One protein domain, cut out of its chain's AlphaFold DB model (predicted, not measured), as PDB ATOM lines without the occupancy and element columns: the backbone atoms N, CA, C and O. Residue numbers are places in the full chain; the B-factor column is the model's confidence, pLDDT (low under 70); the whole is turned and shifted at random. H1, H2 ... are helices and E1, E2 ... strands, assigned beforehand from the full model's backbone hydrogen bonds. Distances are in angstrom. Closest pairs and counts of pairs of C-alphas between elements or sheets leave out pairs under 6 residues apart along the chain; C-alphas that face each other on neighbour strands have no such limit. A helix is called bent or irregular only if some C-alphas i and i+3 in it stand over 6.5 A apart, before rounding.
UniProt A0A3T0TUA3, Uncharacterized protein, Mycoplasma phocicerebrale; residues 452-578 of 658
ATOM      1  N   ILE A 452     -15.199 -63.542  12.807       93.31
ATOM      2  CA  ILE A 452     -14.385 -63.440  11.594       93.31
ATOM      3  C   ILE A 452     -14.559 -64.730  10.803       93.31
ATOM      4  O   ILE A 452     -14.192 -65.801  11.289       93.31
ATOM      5  N   ALA A 453     -15.079 -64.628   9.580       90.81
ATOM      6  CA  ALA A 453     -15.149 -65.766   8.675       90.81
ATOM      7  C   ALA A 453     -13.737 -66.238   8.295       90.81
ATOM      8  O   ALA A 453     -12.890 -65.442   7.881       90.81
ATOM      9  N   GLN A 454     -13.488 -67.547   8.388       86.50
ATOM     10  CA  GLN A 454     -12.198 -68.146   8.011       86.50
ATOM     11  C   GLN A 454     -11.856 -67.910   6.533       86.50
ATOM     12  O   GLN A 454     -10.689 -67.766   6.179       86.50
ATOM     13  N   SER A 455     -12.881 -67.825   5.684       83.38
ATOM     14  CA  SER A 455     -12.794 -67.529   4.253       83.38
ATOM     15  C   SER A 455     -12.506 -66.052   3.940       83.38
ATOM     16  O   SER A 455     -12.151 -65.739   2.806       83.38
ATOM     17  N   ALA A 456     -12.602 -65.144   4.920       82.94
ATOM     18  CA  ALA A 456     -12.382 -63.707   4.739       82.94
ATOM     19  C   ALA A 456     -11.486 -63.086   5.838       82.94
ATOM     20  O   ALA A 456     -11.880 -62.130   6.517       82.94
ATOM     21  N   PRO A 457     -10.234 -63.559   6.013       80.69
ATOM     22  CA  PRO A 457      -9.342 -63.080   7.078       80.69
ATOM     23  C   PRO A 457      -8.941 -61.604   6.908       80.69
ATOM     24  O   PRO A 457      -8.598 -60.924   7.874       80.69
ATOM     25  N   HIS A 458      -9.023 -61.068   5.688       80.06
ATOM     26  CA  HIS A 458      -8.754 -59.659   5.401       80.06
ATOM     27  C   HIS A 458      -9.761 -58.708   6.083       80.06
ATOM     28  O   HIS A 458      -9.403 -57.565   6.383       80.06
ATOM     29  N   HIS A 459     -10.968 -59.180   6.433       88.25
ATOM     30  CA  HIS A 459     -11.956 -58.405   7.195       88.25
ATOM     31  C   HIS A 459     -11.464 -57.996   8.592       88.25
ATOM     32  O   HIS A 459     -11.911 -56.972   9.108       88.25
ATOM     33  N   ILE A 460     -10.502 -58.719   9.189       86.81
ATOM     34  CA  ILE A 460      -9.967 -58.426  10.534       86.81
ATOM     35  C   ILE A 460      -9.490 -56.975  10.633       86.81
ATOM     36  O   ILE A 460      -9.847 -56.246  11.561       86.81
ATOM     37  N   ARG A 461      -8.688 -56.527   9.658       86.69
ATOM     38  CA  ARG A 461      -8.113 -55.176   9.674       86.69
ATOM     39  C   ARG A 461      -9.187 -54.109   9.478       86.69
ATOM     40  O   ARG A 461      -9.122 -53.068  10.129       86.69
ATOM     41  N   PHE A 462     -10.156 -54.366   8.602       87.25
ATOM     42  CA  PHE A 462     -11.241 -53.434   8.306       87.25
ATOM     43  C   PHE A 462     -12.173 -53.253   9.501       87.25
ATOM     44  O   PHE A 462     -12.379 -52.123   9.942       87.25
ATOM     45  N   LEU A 463     -12.646 -54.348  10.096       90.56
ATOM     46  CA  LEU A 463     -13.504 -54.306  11.280       90.56
ATOM     47  C   LEU A 463     -12.792 -53.660  12.474       90.56
ATOM     48  O   LEU A 463     -13.378 -52.824  13.156       90.56
ATOM     49  N   ALA A 464     -11.499 -53.938  12.674       88.44
ATOM     50  CA  ALA A 464     -10.710 -53.275  13.712       88.44
ATOM     51  C   ALA A 464     -10.591 -51.751  13.501       88.44
ATOM     52  O   ALA A 464     -10.551 -50.994  14.474       88.44
ATOM     53  N   GLN A 465     -10.523 -51.281  12.251       86.19
ATOM     54  CA  GLN A 465     -10.517 -49.848  11.931       86.19
ATOM     55  C   GLN A 465     -11.889 -49.206  12.139       86.19
ATOM     56  O   GLN A 465     -11.960 -48.111  12.696       86.19
ATOM     57  N   ILE A 466     -12.960 -49.884  11.722       86.94
ATOM     58  CA  ILE A 466     -14.345 -49.446  11.924       86.94
ATOM     59  C   ILE A 466     -14.629 -49.293  13.420       86.94
ATOM     60  O   ILE A 466     -15.030 -48.222  13.862       86.94
ATOM     61  N   LYS A 467     -14.293 -50.310  14.220       89.00
ATOM     62  CA  LYS A 467     -14.504 -50.315  15.673       89.00
ATOM     63  C   LYS A 467     -13.776 -49.182  16.407       89.00
ATOM     64  O   LYS A 467     -14.278 -48.674  17.404       89.00
ATOM     65  N   LYS A 468     -12.585 -48.790  15.940       87.62
ATOM     66  CA  LYS A 468     -11.786 -47.705  16.544       87.62
ATOM     67  C   LYS A 468     -12.249 -46.307  16.139       87.62
ATOM     68  O   LYS A 468     -11.882 -45.334  16.797       87.62
ATOM     69  N   ALA A 469     -12.975 -46.180  15.035       88.69
ATOM     70  CA  ALA A 469     -13.389 -44.890  14.518       88.69
ATOM     71  C   ALA A 469     -14.697 -44.413  15.157       88.69
ATOM     72  O   ALA A 469     -15.540 -45.203  15.577       88.69
ATOM     73  N   LYS A 470     -14.892 -43.091  15.177       92.44
ATOM     74  CA  LYS A 470     -16.174 -42.503  15.567       92.44
ATOM     75  C   LYS A 470     -17.220 -42.813  14.495       92.44
ATOM     76  O   LYS A 470     -17.055 -42.390  13.350       92.44
ATOM     77  N   THR A 471     -18.273 -43.516  14.894       94.44
ATOM     78  CA  THR A 471     -19.418 -43.845  14.041       94.44
ATOM     79  C   THR A 471     -20.645 -43.095  14.537       94.44
ATOM     80  O   THR A 471     -20.897 -43.029  15.741       94.44
ATOM     81  N   TYR A 472     -21.385 -42.501  13.612       95.62
ATOM     82  CA  TYR A 472     -22.532 -41.645  13.892       95.62
ATOM     83  C   TYR A 472     -23.780 -42.285  13.294       95.62
ATOM     84  O   TYR A 472     -23.692 -42.842  12.202       95.62
ATOM     85  N   LEU A 473     -24.933 -42.176  13.956       96.31
ATOM     86  CA  LEU A 473     -26.207 -42.348  13.250       96.31
ATOM     87  C   LEU A 473     -26.345 -41.231  12.220       96.31
ATOM     88  O   LEU A 473     -25.885 -40.117  12.478       96.31
ATOM     89  N   LEU A 474     -26.956 -41.512  11.070       95.69
ATOM     90  CA  LEU A 474     -27.056 -40.523  10.000       95.69
ATOM     91  C   LEU A 474     -27.806 -39.279  10.477       95.69
ATOM     92  O   LEU A 474     -27.247 -38.191  10.398       95.69
ATOM     93  N   ASN A 475     -29.017 -39.448  11.008       95.94
ATOM     94  CA  ASN A 475     -29.885 -38.375  11.483       95.94
ATOM     95  C   ASN A 475     -30.875 -38.899  12.545       95.94
ATOM     96  O   ASN A 475     -30.833 -40.072  12.935       95.94
ATOM     97  N   LYS A 476     -31.756 -38.017  13.030       94.50
ATOM     98  CA  LYS A 476     -32.764 -38.361  14.042       94.50
ATOM     99  C   LYS A 476     -33.808 -39.357  13.528       94.50
ATOM    100  O   LYS A 476     -34.195 -40.247  14.274       94.50
ATOM    101  N   GLU A 477     -34.210 -39.253  12.265       95.44
ATOM    102  CA  GLU A 477     -35.197 -40.159  11.658       95.44
ATOM    103  C   GLU A 477     -34.706 -41.611  11.676       95.44
ATOM    104  O   GLU A 477     -35.446 -42.518  12.049       95.44
ATOM    105  N   VAL A 478     -33.422 -41.831  11.373       95.56
ATOM    106  CA  VAL A 478     -32.800 -43.154  11.492       95.56
ATOM    107  C   VAL A 478     -32.778 -43.643  12.942       95.56
ATOM    108  O   VAL A 478     -32.992 -44.829  13.190       95.56
ATOM    109  N   GLN A 479     -32.529 -42.760  13.913       95.19
ATOM    110  CA  GLN A 479     -32.564 -43.141  15.326       95.19
ATOM    111  C   GLN A 479     -33.964 -43.609  15.742       95.19
ATOM    112  O   GLN A 479     -34.092 -44.670  16.355       95.19
ATOM    113  N   ASP A 480     -34.992 -42.839  15.389       95.81
ATOM    114  CA  ASP A 480     -36.385 -43.148  15.710       95.81
ATOM    115  C   ASP A 480     -36.823 -44.459  15.024       95.81
ATOM    116  O   ASP A 480     -37.464 -45.303  15.656       95.81
ATOM    117  N   LEU A 481     -36.372 -44.699  13.783       95.88
ATOM    118  CA  LEU A 481     -36.573 -45.963  13.069       95.88
ATOM    119  C   LEU A 481     -35.963 -47.151  13.826       95.88
ATOM    120  O   LEU A 481     -36.669 -48.121  14.102       95.88
ATOM    121  N   ILE A 482     -34.682 -47.072  14.206       96.31
ATOM    122  CA  ILE A 482     -33.998 -48.148  14.943       96.31
ATOM    123  C   ILE A 482     -34.700 -48.428  16.272       96.31
ATOM    124  O   ILE A 482     -34.854 -49.588  16.650       96.31
ATOM    125  N   ILE A 483     -35.133 -47.386  16.985       95.06
ATOM    126  CA  ILE A 483     -35.844 -47.539  18.259       95.06
ATOM    127  C   ILE A 483     -37.190 -48.236  18.053       95.06
ATOM    128  O   ILE A 483     -37.535 -49.123  18.831       95.06
ATOM    129  N   SER A 484     -37.927 -47.867  17.002       95.94
ATOM    130  CA  SER A 484     -39.227 -48.468  16.693       95.94
ATOM    131  C   SER A 484     -39.125 -49.936  16.262       95.94
ATOM    132  O   SER A 484     -39.938 -50.754  16.687       95.94
ATOM    133  N   GLU A 485     -38.111 -50.293  15.463       95.19
ATOM    134  CA  GLU A 485     -37.888 -51.668  15.000       95.19
ATOM    135  C   GLU A 485     -37.199 -52.536  16.079       95.19
ATOM    136  O   GLU A 485     -37.382 -53.753  16.103       95.19
ATOM    137  N   ASN A 486     -36.446 -51.925  17.003       92.50
ATOM    138  CA  ASN A 486     -35.736 -52.563  18.118       92.50
ATOM    139  C   ASN A 486     -34.964 -53.829  17.682       92.50
ATOM    140  O   ASN A 486     -34.108 -53.763  16.799       92.50
ATOM    141  N   SER A 487     -35.262 -55.000  18.255       89.19
ATOM    142  CA  SER A 487     -34.600 -56.268  17.921       89.19
ATOM    143  C   SER A 487     -34.844 -56.731  16.482       89.19
ATOM    144  O   SER A 487     -34.095 -57.570  15.991       89.19
ATOM    145  N   ASN A 488     -35.867 -56.198  15.807       91.69
ATOM    146  CA  ASN A 488     -36.176 -56.513  14.412       91.69
ATOM    147  C   ASN A 488     -35.416 -55.619  13.423       91.69
ATOM    148  O   ASN A 488     -35.533 -55.828  12.216       91.69
ATOM    149  N   PHE A 489     -34.646 -54.634  13.904       94.81
ATOM    150  CA  PHE A 489     -33.865 -53.763  13.034       94.81
ATOM    151  C   PHE A 489     -32.807 -54.578  12.281       94.81
ATOM    152  O   PHE A 489     -31.853 -55.087  12.875       94.81
ATOM    153  N   LEU A 490     -32.984 -54.689  10.964       94.44
ATOM    154  CA  LEU A 490     -32.062 -55.346  10.042       94.44
ATOM    155  C   LEU A 490     -32.053 -54.586   8.718       94.44
ATOM    156  O   LEU A 490     -32.995 -54.686   7.930       94.44
ATOM    157  N   LYS A 491     -30.983 -53.835   8.457       93.50
ATOM    158  CA  LYS A 491     -30.842 -53.057   7.218       93.50
ATOM    159  C   LYS A 491     -29.453 -53.229   6.629       93.50
ATOM    160  O   LYS A 491     -28.460 -53.253   7.354       93.50
ATOM    161  N   ALA A 492     -29.393 -53.335   5.308       93.25
ATOM    162  CA  ALA A 492     -28.145 -53.283   4.567       93.25
ATOM    163  C   ALA A 492     -27.876 -51.854   4.105       93.25
ATOM    164  O   ALA A 492     -28.783 -51.137   3.692       93.25
ATOM    165  N   GLN A 493     -26.611 -51.478   4.152       92.25
ATOM    166  CA  GLN A 493     -26.107 -50.185   3.758       92.25
ATOM    167  C   GLN A 493     -24.923 -50.381   2.817       92.25
ATOM    168  O   GLN A 493     -23.992 -51.131   3.112       92.25
ATOM    169  N   HIS A 494     -24.949 -49.663   1.707       90.00
ATOM    170  CA  HIS A 494     -23.903 -49.617   0.694       90.00
ATOM    171  C   HIS A 494     -23.633 -48.141   0.374       90.00
ATOM    172  O   HIS A 494     -24.526 -47.327   0.571       90.00
ATOM    173  N   PHE A 495     -22.421 -47.761  -0.034       89.94
ATOM    174  CA  PHE A 495     -22.096 -46.358  -0.313       89.94
ATOM    175  C   PHE A 495     -21.930 -46.135  -1.818       89.94
ATOM    176  O   PHE A 495     -20.947 -46.588  -2.395       89.94
ATOM    177  N   VAL A 496     -22.858 -45.402  -2.433       87.56
ATOM    178  CA  VAL A 496     -22.816 -44.975  -3.841       87.56
ATOM    179  C   VAL A 496     -22.971 -43.463  -3.912       87.56
ATOM    180  O   VAL A 496     -23.861 -42.889  -3.282       87.56
ATOM    181  N   TYR A 497     -22.110 -42.824  -4.697       87.81
ATOM    182  CA  TYR A 497     -22.078 -41.379  -4.892       87.81
ATOM    183  C   TYR A 497     -22.399 -41.038  -6.350       87.81
ATOM    184  O   TYR A 497     -21.790 -41.602  -7.254       87.81
ATOM    185  N   ASP A 498     -23.345 -40.127  -6.569       86.50
ATOM    186  CA  ASP A 498     -23.675 -39.568  -7.879       86.50
ATOM    187  C   ASP A 498     -22.634 -38.511  -8.260       86.50
ATOM    188  O   ASP A 498     -22.597 -37.431  -7.672       86.50
ATOM    189  N   GLU A 499     -21.786 -38.800  -9.246       85.88
ATOM    190  CA  GLU A 499     -20.789 -37.833  -9.717       85.88
ATOM    191  C   GLU A 499     -21.389 -36.696 -10.560       85.88
ATOM    192  O   GLU A 499     -20.746 -35.656 -10.699       85.88
ATOM    193  N   GLU A 500     -22.609 -36.847 -11.087       83.25
ATOM    194  CA  GLU A 500     -23.297 -35.811 -11.869       83.25
ATOM    195  C   GLU A 500     -24.081 -34.854 -10.964       83.25
ATOM    196  O   GLU A 500     -24.028 -33.634 -11.137       83.25
ATOM    197  N   LYS A 501     -24.804 -35.399  -9.977       88.06
ATOM    198  CA  LYS A 501     -25.584 -34.610  -9.004       88.06
ATOM    199  C   LYS A 501     -24.783 -34.178  -7.781       88.06
ATOM    200  O   LYS A 501     -25.211 -33.283  -7.054       88.06
ATOM    201  N   TYR A 502     -23.622 -34.788  -7.575       87.50
ATOM    202  CA  TYR A 502     -22.722 -34.554  -6.452       87.50
ATOM    203  C   TYR A 502     -23.286 -34.920  -5.074       87.50
ATOM    204  O   TYR A 502     -22.910 -34.322  -4.063       87.50
ATOM    205  N   GLU A 503     -24.153 -35.926  -5.014       91.31
ATOM    206  CA  GLU A 503     -24.837 -36.364  -3.795       91.31
ATOM    207  C   GLU A 503     -24.807 -37.886  -3.636       91.31
ATOM    208  O   GLU A 503     -24.615 -38.637  -4.590       91.31
ATOM    209  N   THR A 504     -24.976 -38.370  -2.412       89.50
ATOM    210  CA  THR A 504     -25.042 -39.806  -2.131       89.50
ATOM    211  C   THR A 504     -26.395 -40.365  -2.574       89.50
ATOM    212  O   THR A 504     -27.429 -39.854  -2.154       89.50
ATOM    213  N   LYS A 505     -26.405 -41.435  -3.382       87.62
ATOM    214  CA  LYS A 505     -27.649 -42.101  -3.833       87.62
ATOM    215  C   LYS A 505     -28.157 -43.167  -2.869       87.62
ATOM    216  O   LYS A 505     -29.332 -43.517  -2.885       87.62
ATOM    217  N   SER A 506     -27.257 -43.747  -2.084       84.12
ATOM    218  CA  SER A 506     -27.581 -44.902  -1.254       84.12
ATOM    219  C   SER A 506     -28.350 -44.551   0.012       84.12
ATOM    220  O   SER A 506     -28.126 -43.515   0.635       84.12
ATOM    221  N   GLU A 507     -29.178 -45.494   0.455       86.44
ATOM    222  CA  GLU A 507     -29.799 -45.462   1.778       86.44
ATOM    223  C   GLU A 507     -28.724 -45.693   2.860       86.44
ATOM    224  O   GLU A 507     -28.129 -46.771   2.948       86.44
ATOM    225  N   LEU A 508     -28.447 -44.663   3.669       92.56
ATOM    226  CA  LEU A 508     -27.475 -44.712   4.763       92.56
ATOM    227  C   LEU A 508     -28.175 -44.602   6.127       92.56
ATOM    228  O   LEU A 508     -29.071 -43.791   6.325       92.56
ATOM    229  N   PHE A 509     -27.706 -45.378   7.099       94.50
ATOM    230  CA  PHE A 509     -28.183 -45.397   8.485       94.50
ATOM    231  C   PHE A 509     -27.100 -44.939   9.467       94.50
ATOM    232  O   PHE A 509     -27.369 -44.249  10.448       94.50
ATOM    233  N   ILE A 510     -25.849 -45.301   9.196       94.75
ATOM    234  CA  ILE A 510     -24.683 -44.818   9.935       94.75
ATOM    235  C   ILE A 510     -23.742 -44.079   8.993       94.75
ATOM    236  O   ILE A 510     -23.739 -44.340   7.794       94.75
ATOM    237  N   TYR A 511     -22.900 -43.205   9.533       93.94
ATOM    238  CA  TYR A 511     -21.815 -42.561   8.802       93.94
ATOM    239  C   TYR A 511     -20.501 -42.641   9.576       93.94
ATOM    240  O   TYR A 511     -20.444 -42.392  10.785       93.94
ATOM    241  N   GLN A 512     -19.421 -42.935   8.852       91.00
ATOM    242  CA  GLN A 512     -18.062 -42.930   9.374       91.00
ATOM    243  C   GLN A 512     -17.126 -42.222   8.393       91.00
ATOM    244  O   GLN A 512     -17.115 -42.489   7.191       91.00
ATOM    245  N   PHE A 513     -16.258 -41.355   8.917       85.19
ATOM    246  CA  PHE A 513     -15.238 -40.696   8.106       85.19
ATOM    247  C   PHE A 513     -14.036 -41.624   7.849       85.19
ATOM    248  O   PHE A 513     -12.943 -41.416   8.372       85.19
ATOM    249  N   SER A 514     -14.228 -42.682   7.057       84.94
ATOM    250  CA  SER A 514     -13.154 -43.593   6.652       84.94
ATOM    251  C   SER A 514     -13.264 -43.989   5.182       84.94
ATOM    252  O   SER A 514     -14.351 -44.012   4.609       84.94
ATOM    253  N   LYS A 515     -12.120 -44.297   4.559       83.62
ATOM    254  CA  LYS A 515     -12.093 -44.800   3.180       83.62
ATOM    255  C   LYS A 515     -12.813 -46.147   3.075       83.62
ATOM    256  O   LYS A 515     -13.583 -46.331   2.151       83.62
ATOM    257  N   THR A 516     -12.613 -47.028   4.055       83.56
ATOM    258  CA  THR A 516     -13.251 -48.351   4.134       83.56
ATOM    259  C   THR A 516     -14.774 -48.267   4.123       83.56
ATOM    260  O   THR A 516     -15.428 -49.073   3.477       83.56
ATOM    261  N   PHE A 517     -15.337 -47.288   4.830       86.69
ATOM    262  CA  PHE A 517     -16.780 -47.082   4.892       86.69
ATOM    263  C   PHE A 517     -17.374 -46.609   3.553       86.69
ATOM    264  O   PHE A 517     -18.510 -46.932   3.238       86.69
ATOM    265  N   ARG A 518     -16.599 -45.859   2.763       87.81
ATOM    266  CA  ARG A 518     -17.011 -45.325   1.453       87.81
ATOM    267  C   ARG A 518     -16.552 -46.187   0.276       87.81
ATOM    268  O   ARG A 518     -16.564 -45.729  -0.860       87.81
ATOM    269  N   ASP A 519     -16.058 -47.386   0.555       85.88
ATOM    270  CA  ASP A 519     -15.650 -48.323  -0.480       85.88
ATOM    271  C   ASP A 519     -16.904 -48.968  -1.079       85.88
ATOM    272  O   ASP A 519     -17.670 -49.610  -0.359       85.88
ATOM    273  N   THR A 520     -17.103 -48.800  -2.387       82.94
ATOM    274  CA  THR A 520     -18.258 -49.334  -3.127       82.94
ATOM    275  C   THR A 520     -18.259 -50.861  -3.204       82.94
ATOM    276  O   THR A 520     -19.191 -51.469  -3.714       82.94
ATOM    277  N   GLN A 521     -17.201 -51.527  -2.740       85.19
ATOM    278  CA  GLN A 521     -17.184 -52.983  -2.630       85.19
ATOM    279  C   GLN A 521     -17.657 -53.476  -1.267       85.19
ATOM    280  O   GLN A 521     -17.913 -54.669  -1.126       85.19
ATOM    281  N   ASN A 522     -17.800 -52.597  -0.272       89.75
ATOM    282  CA  ASN A 522     -18.198 -52.977   1.077       89.75
ATOM    283  C   ASN A 522     -19.690 -52.752   1.296       89.75
ATOM    284  O   ASN A 522     -20.225 -51.673   1.049       89.75
ATOM    285  N   VAL A 523     -20.344 -53.758   1.864       91.69
ATOM    286  CA  VAL A 523     -21.719 -53.657   2.341       91.69
ATOM    287  C   VAL A 523     -21.736 -53.898   3.842       91.69
ATOM    288  O   VAL A 523     -21.150 -54.857   4.353       91.69
ATOM    289  N   PHE A 524     -22.439 -53.017   4.543       94.12
ATOM    290  CA  PHE A 524     -22.627 -53.066   5.984       94.12
ATOM    291  C   PHE A 524     -24.054 -53.482   6.297       94.12
ATOM    292  O   PHE A 524     -24.999 -52.779   5.960       94.12
ATOM    293  N   ILE A 525     -24.221 -54.613   6.967       95.69
ATOM    294  CA  ILE A 525     -25.514 -55.066   7.467       95.69
ATOM    295  C   ILE A 525     -25.575 -54.738   8.955       95.69
ATOM    296  O   ILE A 525     -24.743 -55.186   9.747       95.69
ATOM    297  N   LEU A 526     -26.546 -53.913   9.324       95.94
ATOM    298  CA  LEU A 526     -26.729 -53.383  10.667       95.94
ATOM    299  C   LEU A 526     -27.855 -54.148  11.351       95.94
ATOM    300  O   LEU A 526     -28.933 -54.300  10.779       95.94
ATOM    301  N   SER A 527     -27.594 -54.640  12.559       95.81
ATOM    302  CA  SER A 527     -28.552 -55.437  13.332       95.81
ATOM    303  C   SER A 527     -28.338 -55.308  14.839       95.81
ATOM    304  O   SER A 527     -27.363 -54.698  15.289       95.81
ATOM    305  N   ASN A 528     -29.239 -55.905  15.622       95.00
ATOM    306  CA  ASN A 528     -29.125 -56.087  17.074       95.00
ATOM    307  C   ASN A 528     -28.682 -54.810  17.828       95.00
ATOM    308  O   ASN A 528     -27.599 -54.797  18.444       95.00
ATOM    309  N   PRO A 529     -29.480 -53.724  17.755       96.69
ATOM    310  CA  PRO A 529     -29.199 -52.493  18.484       96.69
ATOM    311  C   PRO A 529     -29.221 -52.716  19.999       96.69
ATOM    312  O   PRO A 529     -30.022 -53.489  20.514       96.69
ATOM    313  N   ILE A 530     -28.360 -51.995  20.721       96.75
ATOM    314  CA  ILE A 530     -28.491 -51.800  22.173       96.75
ATOM    315  C   ILE A 530     -29.033 -50.395  22.391       96.75
ATOM    316  O   ILE A 530     -28.397 -49.416  21.988       96.75
ATOM    317  N   ILE A 531     -30.207 -50.311  23.015       94.88
ATOM    318  CA  ILE A 531     -30.921 -49.065  23.283       94.88
ATOM    319  C   ILE A 531     -30.960 -48.851  24.794       94.88
ATOM    320  O   ILE A 531     -31.435 -49.708  25.534       94.88
ATOM    321  N   GLU A 532     -30.480 -47.696  25.238       92.25
ATOM    322  CA  GLU A 532     -30.481 -47.277  26.641       92.25
ATOM    323  C   GLU A 532     -30.919 -45.813  26.703       92.25
ATOM    324  O   GLU A 532     -30.479 -44.998  25.888       92.25
ATOM    325  N   ASP A 533     -31.794 -45.475  27.650       88.00
ATOM    326  CA  ASP A 533     -32.317 -44.114  27.848       88.00
ATOM    327  C   ASP A 533     -32.907 -43.481  26.571       88.00
ATOM    328  O   ASP A 533     -32.709 -42.298  26.286       88.00
ATOM    329  N   GLY A 534     -33.593 -44.285  25.748       85.31
ATOM    330  CA  GLY A 534     -34.176 -43.826  24.480       85.31
ATOM    331  C   GLY A 534     -33.143 -43.439  23.413       85.31
ATOM    332  O   GLY A 534     -33.481 -42.743  22.456       85.31
ATOM    333  N   LYS A 535     -31.883 -43.869  23.557       90.62
ATOM    334  CA  LYS A 535     -30.810 -43.662  22.576       90.62
ATOM    335  C   LYS A 535     -30.188 -44.985  22.145       90.62
ATOM    336  O   LYS A 535     -29.980 -45.884  22.955       90.62
ATOM    337  N   VAL A 536     -29.819 -45.085  20.870       94.25
ATOM    338  CA  VAL A 536     -29.098 -46.251  20.339       94.25
ATOM    339  C   VAL A 536     -27.616 -46.121  20.707       94.25
ATOM    340  O   VAL A 536     -26.900 -45.272  20.174       94.25
ATOM    341  N   LYS A 537     -27.139 -46.953  21.635       95.12
ATOM    342  CA  LYS A 537     -25.752 -46.943  22.132       95.12
ATOM    343  C   LYS A 537     -24.787 -47.638  21.185       95.12
ATOM    344  O   LYS A 537     -23.681 -47.150  20.951       95.12
ATOM    345  N   SER A 538     -25.194 -48.785  20.652       96.00
ATOM    346  CA  SER A 538     -24.363 -49.598  19.766       96.00
ATOM    347  C   SER A 538     -25.205 -50.426  18.802       96.00
ATOM    348  O   SER A 538     -26.383 -50.678  19.053       96.00
ATOM    349  N   LEU A 539     -24.579 -50.869  17.715       96.62
ATOM    350  CA  LEU A 539     -25.151 -51.770  16.714       96.62
ATOM    351  C   LEU A 539     -24.172 -52.916  16.453       96.62
ATOM    352  O   LEU A 539     -22.952 -52.730  16.524       96.62
ATOM    353  N   LYS A 540     -24.694 -54.089  16.097       96.62
ATOM    354  CA  LYS A 540     -23.894 -55.128  15.452       96.62
ATOM    355  C   LYS A 540     -23.745 -54.765  13.976       96.62
ATOM    356  O   LYS A 540     -24.742 -54.626  13.267       96.62
ATOM    357  N   LEU A 541     -22.505 -54.617  13.524       96.50
ATOM    358  CA  LEU A 541     -22.158 -54.359  12.132       96.50
ATOM    359  C   LEU A 541     -21.552 -55.622  11.532       96.50
ATOM    360  O   LEU A 541     -20.550 -56.138  12.024       96.50
ATOM    361  N   ILE A 542     -22.166 -56.105  10.461       96.00
ATOM    362  CA  ILE A 542     -21.724 -57.258   9.687       96.00
ATOM    363  C   ILE A 542     -21.196 -56.731   8.349       96.00
ATOM    364  O   ILE A 542     -21.882 -55.982   7.661       96.00
ATOM    365  N   LEU A 543     -19.964 -57.084   8.008       94.31
ATOM    366  CA  LEU A 543     -19.264 -56.702   6.788       94.31
ATOM    367  C   LEU A 543     -19.244 -57.882   5.815       94.31
ATOM    368  O   LEU A 543     -18.835 -58.989   6.177       94.31
ATOM    369  N   GLY A 544     -19.623 -57.602   4.574       92.25
ATOM    370  CA  GLY A 544     -19.409 -58.472   3.425       92.25
ATOM    371  C   GLY A 544     -19.017 -57.659   2.200       92.25
ATOM    372  O   GLY A 544     -19.207 -56.439   2.171       92.25
ATOM    373  N   SER A 545     -18.489 -58.338   1.183       89.06
ATOM    374  CA  SER A 545     -18.340 -57.705  -0.120       89.06
ATOM    375  C   SER A 545     -19.696 -57.621  -0.824       89.06
ATOM    376  O   SER A 545     -20.573 -58.469  -0.631       89.06
ATOM    377  N   LEU A 546     -19.859 -56.618  -1.683       86.50
ATOM    378  CA  LEU A 546     -21.025 -56.480  -2.552       86.50
ATOM    379  C   LEU A 546     -21.253 -57.752  -3.383       86.50
ATOM    380  O   LEU A 546     -22.386 -58.203  -3.532       86.50
ATOM    381  N   SER A 547     -20.165 -58.358  -3.864       83.06
ATOM    382  CA  SER A 547     -20.199 -59.575  -4.675       83.06
ATOM    383  C   SER A 547     -20.721 -60.792  -3.912       83.06
ATOM    384  O   SER A 547     -21.581 -61.505  -4.424       83.06
ATOM    385  N   ASP A 548     -20.275 -60.990  -2.669       85.81
ATOM    386  CA  ASP A 548     -20.707 -62.119  -1.844       85.81
ATOM    387  C   ASP A 548     -22.196 -61.994  -1.504       85.81
ATOM    388  O   ASP A 548     -22.947 -62.960  -1.609       85.81
ATOM    389  N   ILE A 549     -22.655 -60.787  -1.165       87.81
ATOM    390  CA  ILE A 549     -24.063 -60.550  -0.821       87.81
ATOM    391  C   ILE A 549     -24.965 -60.676  -2.047       87.81
ATOM    392  O   ILE A 549     -26.034 -61.277  -1.943       87.81
ATOM    393  N   ALA A 550     -24.537 -60.174  -3.210       82.81
ATOM    394  CA  ALA A 550     -25.268 -60.353  -4.464       82.81
ATOM    395  C   ALA A 550     -25.366 -61.837  -4.862       82.81
ATOM    396  O   ALA A 550     -26.399 -62.276  -5.365       82.81
ATOM    397  N   ALA A 551     -24.320 -62.622  -4.582       83.31
ATOM    398  CA  ALA A 551     -24.302 -64.069  -4.775       83.31
ATOM    399  C   ALA A 551     -25.034 -64.855  -3.668       83.31
ATOM    400  O   ALA A 551     -25.123 -66.079  -3.759       83.31
ATOM    401  N   LYS A 552     -25.561 -64.176  -2.637       87.50
ATOM    402  CA  LYS A 552     -26.156 -64.776  -1.429       87.50
ATOM    403  C   LYS A 552     -25.199 -65.708  -0.664       87.50
ATOM    404  O   LYS A 552     -25.630 -66.608   0.052       87.50
ATOM    405  N   ASP A 553     -23.891 -65.495  -0.794       87.56
ATOM    406  CA  ASP A 553     -22.858 -66.246  -0.084       87.56
ATOM    407  C   ASP A 553     -22.548 -65.587   1.265       87.56
ATOM    408  O   ASP A 553     -21.604 -64.810   1.428       87.56
ATOM    409  N   TYR A 554     -23.362 -65.909   2.268       90.56
ATOM    410  CA  TYR A 554     -23.208 -65.356   3.614       90.56
ATOM    411  C   TYR A 554     -22.126 -66.051   4.456       90.56
ATOM    412  O   TYR A 554     -21.831 -65.612   5.568       90.56
ATOM    413  N   SER A 555     -21.478 -67.095   3.929       87.94
ATOM    414  CA  SER A 555     -20.421 -67.829   4.641       87.94
ATOM    415  C   SER A 555     -19.150 -66.997   4.870       87.94
ATOM    416  O   SER A 555     -18.327 -67.335   5.722       87.94
ATOM    417  N   LYS A 556     -18.989 -65.897   4.121       89.50
ATOM    418  CA  LYS A 556     -17.818 -65.005   4.165       89.50
ATOM    419  C   LYS A 556     -18.032 -63.734   4.990       89.50
ATOM    420  O   LYS A 556     -17.167 -62.857   5.011       89.50
ATOM    421  N   LEU A 557     -19.171 -63.614   5.667       94.12
ATOM    422  CA  LEU A 557     -19.486 -62.434   6.462       94.12
ATOM    423  C   LEU A 557     -18.731 -62.428   7.790       94.12
ATOM    424  O   LEU A 557     -18.664 -63.428   8.501       94.12
ATOM    425  N   SER A 558     -18.221 -61.261   8.162       95.62
ATOM    426  CA  SER A 558     -17.554 -61.032   9.448       95.62
ATOM    427  C   SER A 558     -18.277 -59.919  10.199       95.62
ATOM    428  O   SER A 558     -18.836 -59.029   9.570       95.62
ATOM    429  N   SER A 559     -18.277 -59.916  11.528       96.31
ATOM    430  CA  SER A 559     -18.993 -58.910  12.315       96.31
ATOM    431  C   SER A 559     -18.206 -58.365  13.495       96.31
ATOM    432  O   SER A 559     -17.312 -59.020  14.033       96.31
ATOM    433  N   THR A 560     -18.570 -57.152  13.902       96.31
ATOM    434  CA  THR A 560     -18.115 -56.520  15.141       96.31
ATOM    435  C   THR A 560     -19.229 -55.670  15.749       96.31
ATOM    436  O   THR A 560     -20.126 -55.207  15.034       96.31
ATOM    437  N   ARG A 561     -19.174 -55.411  17.059       96.62
ATOM    438  CA  ARG A 561     -20.043 -54.407  17.687       96.62
ATOM    439  C   ARG A 561     -19.405 -53.023  17.614       96.62
ATOM    440  O   ARG A 561     -18.256 -52.829  18.018       96.62
ATOM    441  N   ILE A 562     -20.175 -52.052  17.128       95.25
ATOM    442  CA  ILE A 562     -19.759 -50.654  16.991       95.25
ATOM    443  C   ILE A 562     -20.516 -49.761  17.970       95.25
ATOM    444  O   ILE A 562     -21.736 -49.843  18.087       95.25
ATOM    445  N   ASN A 563     -19.791 -48.876  18.651       95.38
ATOM    446  CA  ASN A 563     -20.386 -47.863  19.517       95.38
ATOM    447  C   ASN A 563     -20.714 -46.606  18.711       95.38
ATOM    448  O   ASN A 563     -19.919 -46.165  17.877       95.38
ATOM    449  N   LEU A 564     -21.873 -46.019  18.993       94.56
ATOM    450  CA  LEU A 564     -22.369 -44.831  18.311       94.56
ATOM    451  C   LEU A 564     -22.102 -43.578  19.142       94.56
ATOM    452  O   LEU A 564     -22.247 -43.570  20.367       94.56
ATOM    453  N   VAL A 565     -21.743 -42.489  18.470       94.50
ATOM    454  CA  VAL A 565     -21.663 -41.168  19.098       94.50
ATOM    455  C   VAL A 565     -23.076 -40.684  19.447       94.50
ATOM    456  O   VAL A 565     -23.964 -40.700  18.608       94.50
ATOM    457  N   GLN A 566     -23.282 -40.251  20.695       89.00
ATOM    458  CA  GLN A 566     -24.622 -40.062  21.283       89.00
ATOM    459  C   GLN A 566     -25.217 -38.650  21.164       89.00
ATOM    460  O   GLN A 566     -26.389 -38.447  21.492       89.00
ATOM    461  N   ASN A 567     -24.402 -37.664  20.783       87.94
ATOM    462  CA  ASN A 567     -24.754 -36.237  20.835       87.94
ATOM    463  C   ASN A 567     -24.572 -35.525  19.484       87.94
ATOM    464  O   ASN A 567     -24.693 -34.308  19.413       87.94
ATOM    465  N   GLU A 568     -24.252 -36.266  18.424       92.19
ATOM    466  CA  GLU A 568     -24.030 -35.735  17.079       92.19
ATOM    467  C   GLU A 568     -24.567 -36.723  16.045       92.19
ATOM    468  O   GLU A 568     -24.418 -37.934  16.209       92.19
ATOM    469  N   TYR A 569     -25.104 -36.191  14.950       95.12
ATOM    470  CA  TYR A 569     -25.516 -36.958  13.779       95.12
ATOM    471  C   TYR A 569     -24.491 -36.845  12.638       95.12
ATOM    472  O   TYR A 569     -23.675 -35.919  12.582       95.12
ATOM    473  N   GLY A 570     -24.507 -37.828  11.741       94.25
ATOM    474  CA  GLY A 570     -23.572 -37.983  10.632       94.25
ATOM    475  C   GLY A 570     -23.904 -37.153   9.393       94.25
ATOM    476  O   GLY A 570     -23.008 -36.913   8.590       94.25
ATOM    477  N   GLU A 571     -25.141 -36.681   9.251       94.06
ATOM    478  CA  GLU A 571     -25.658 -35.999   8.057       94.06
ATOM    479  C   GLU A 571     -24.816 -34.789   7.638       94.06
ATOM    480  O   GLU A 571     -24.362 -34.714   6.498       94.06
ATOM    481  N   ASN A 572     -24.480 -33.895   8.574       91.88
ATOM    482  CA  ASN A 572     -23.606 -32.757   8.273       91.88
ATOM    483  C   ASN A 572     -22.219 -33.203   7.785       91.88
ATOM    484  O   ASN A 572     -21.638 -32.572   6.908       91.88
ATOM    485  N   LYS A 573     -21.685 -34.313   8.313       92.88
ATOM    486  CA  LYS A 573     -20.370 -34.844   7.914       92.88
ATOM    487  C   LYS A 573     -20.420 -35.549   6.555       92.88
ATOM    488  O   LYS A 573     -19.403 -35.585   5.858       92.88
ATOM    489  N   LEU A 574     -21.570 -36.117   6.194       94.31
ATOM    490  CA  LEU A 574     -21.844 -36.625   4.853       94.31
ATOM    491  C   LEU A 574     -21.907 -35.459   3.865       94.31
ATOM    492  O   LEU A 574     -21.146 -35.448   2.905       94.31
ATOM    493  N   LYS A 575     -22.694 -34.422   4.167       94.50
ATOM    494  CA  LYS A 575     -22.792 -33.192   3.364       94.50
ATOM    495  C   LYS A 575     -21.433 -32.513   3.153       94.50
ATOM    496  O   LYS A 575     -21.110 -32.107   2.041       94.50
ATOM    497  N   SER A 576     -20.585 -32.455   4.184       94.31
ATOM    498  CA  SER A 576     -19.195 -31.981   4.063       94.31
ATOM    499  C   SER A 576     -18.352 -32.811   3.088       94.31
ATOM    500  O   SER A 576     -17.458 -32.277   2.425       94.31
ATOM    501  N   TYR A 577     -18.596 -34.122   3.010       93.25
ATOM    502  CA  TYR A 577     -17.932 -35.013   2.060       93.25
ATOM    503  C   TYR A 577     -18.476 -34.865   0.639       93.25
ATOM    504  O   TYR A 577     -17.679 -34.767  -0.289       93.25
ATOM    505  N   GLU A 578     -19.794 -34.783   0.477       94.62
ATOM    506  CA  GLU A 578     -20.448 -34.528  -0.811       94.62
ATOM    507  C   GLU A 578     -19.936 -33.228  -1.437       94.62
ATOM    508  O   GLU A 578     -19.505 -33.223  -2.586       94.62
TER     509      GLU A 578
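What this domain is: This is residues 452 to 578 of the 658 residues of an uncharacterized protein of Mycoplasma phocicerebrale (UniProt A0A3T0TUA3). A strongly twisted four-stranded antiparallel sheet is the body of this domain, with H1 lengthwise over one face, and H2, crosswise, and the short H3 over the other face. Beside this sheet lies a small pair of strands, E1 and E3, with H4 packed on E3, and the link of residues 495 to 509 folds back on itself as a long loop. The printed part has 127 residues, with four named helices and six named strands in the order H1 E1 H2 E2 E3 E4 E5 H3 E6 H4; its class is mixed, helices and strands, and the large sheet's order is E2, E4, E5, E6. It is compact, with a radius of gyration of the C-alphas of 14.2 A and spans of 38 by 38 by 25 A.

Where its parts are: H1 is residues 459 to 468, 14.2 A long, and begins at C-alpha 459 at (-11.956, -58.405, 7.195). E1 is residues 471 to 473. H2, residues 476 to 488, is 18.5 A long and irregular: C-alphas 484 and 487 are 9.2 A apart. E2 is residues 490 to 494 and E3 residues 510 to 512. E4, residues 522 to 532, is 28.9 A long and bends by 54 degrees at residue 528. E5, residues 535 to 545, is 29.5 A long. H3 is residues 546 to 550, E6 residues 558 to 563, 16.8 A long, and H4 residues 571 to 578, ending at C-alpha 578 at (-20.448, -34.528, -0.811).

How they stand to each other: In the large sheet E4 and E5 form a hairpin, with N 525 and O 542 at 2.8 A. E2 is an edge strand antiparallel to E4, with N 493 and O 524 at 2.7 A. E6, the other edge strand, is antiparallel to E5, with N 541 and O 560 at 2.9 A. H1 is on the sheet over E5 and E6, at a height of 8.4 A, and runs along the strands; its closest C-alphas to E6 are those of Lys 467 and Ile 562, 5.4 A. H2, on the opposite face, is only just over E4, with 3 C-alphas falling on it, and runs across the strands, at 85 degrees to E4 on the local plane; the closest C-alphas are those of Ser 487 and Asn 528, 5.5 A. H3 is on the same face as H2 and lies over E4, where the C-alphas of Val 523 and Leu 546 are closest at 5.7 A. E1 and E3 are antiparallel neighbours, with N 511 and O 472 at 2.8 A. H4 is not on the large sheet; its closest C-alpha to E3 is that of Leu 574, 7.1 A from that of Tyr 511. In H1, H3 and H4 every O i to N i+4 pair is within hydrogen-bond range; in H2 it is 7 of 9.

The domain as a whole: The C-alphas farthest apart are those of Glu 500 and Asp 533, 41.6 A. The link from E2 to E3 is long, 15 residues, with a short antiparallel pairing of residues 497 to 498 with 503 to 504. The printed part has no cut, its mean pLDDT is 91.0, and no printed residue is under 70.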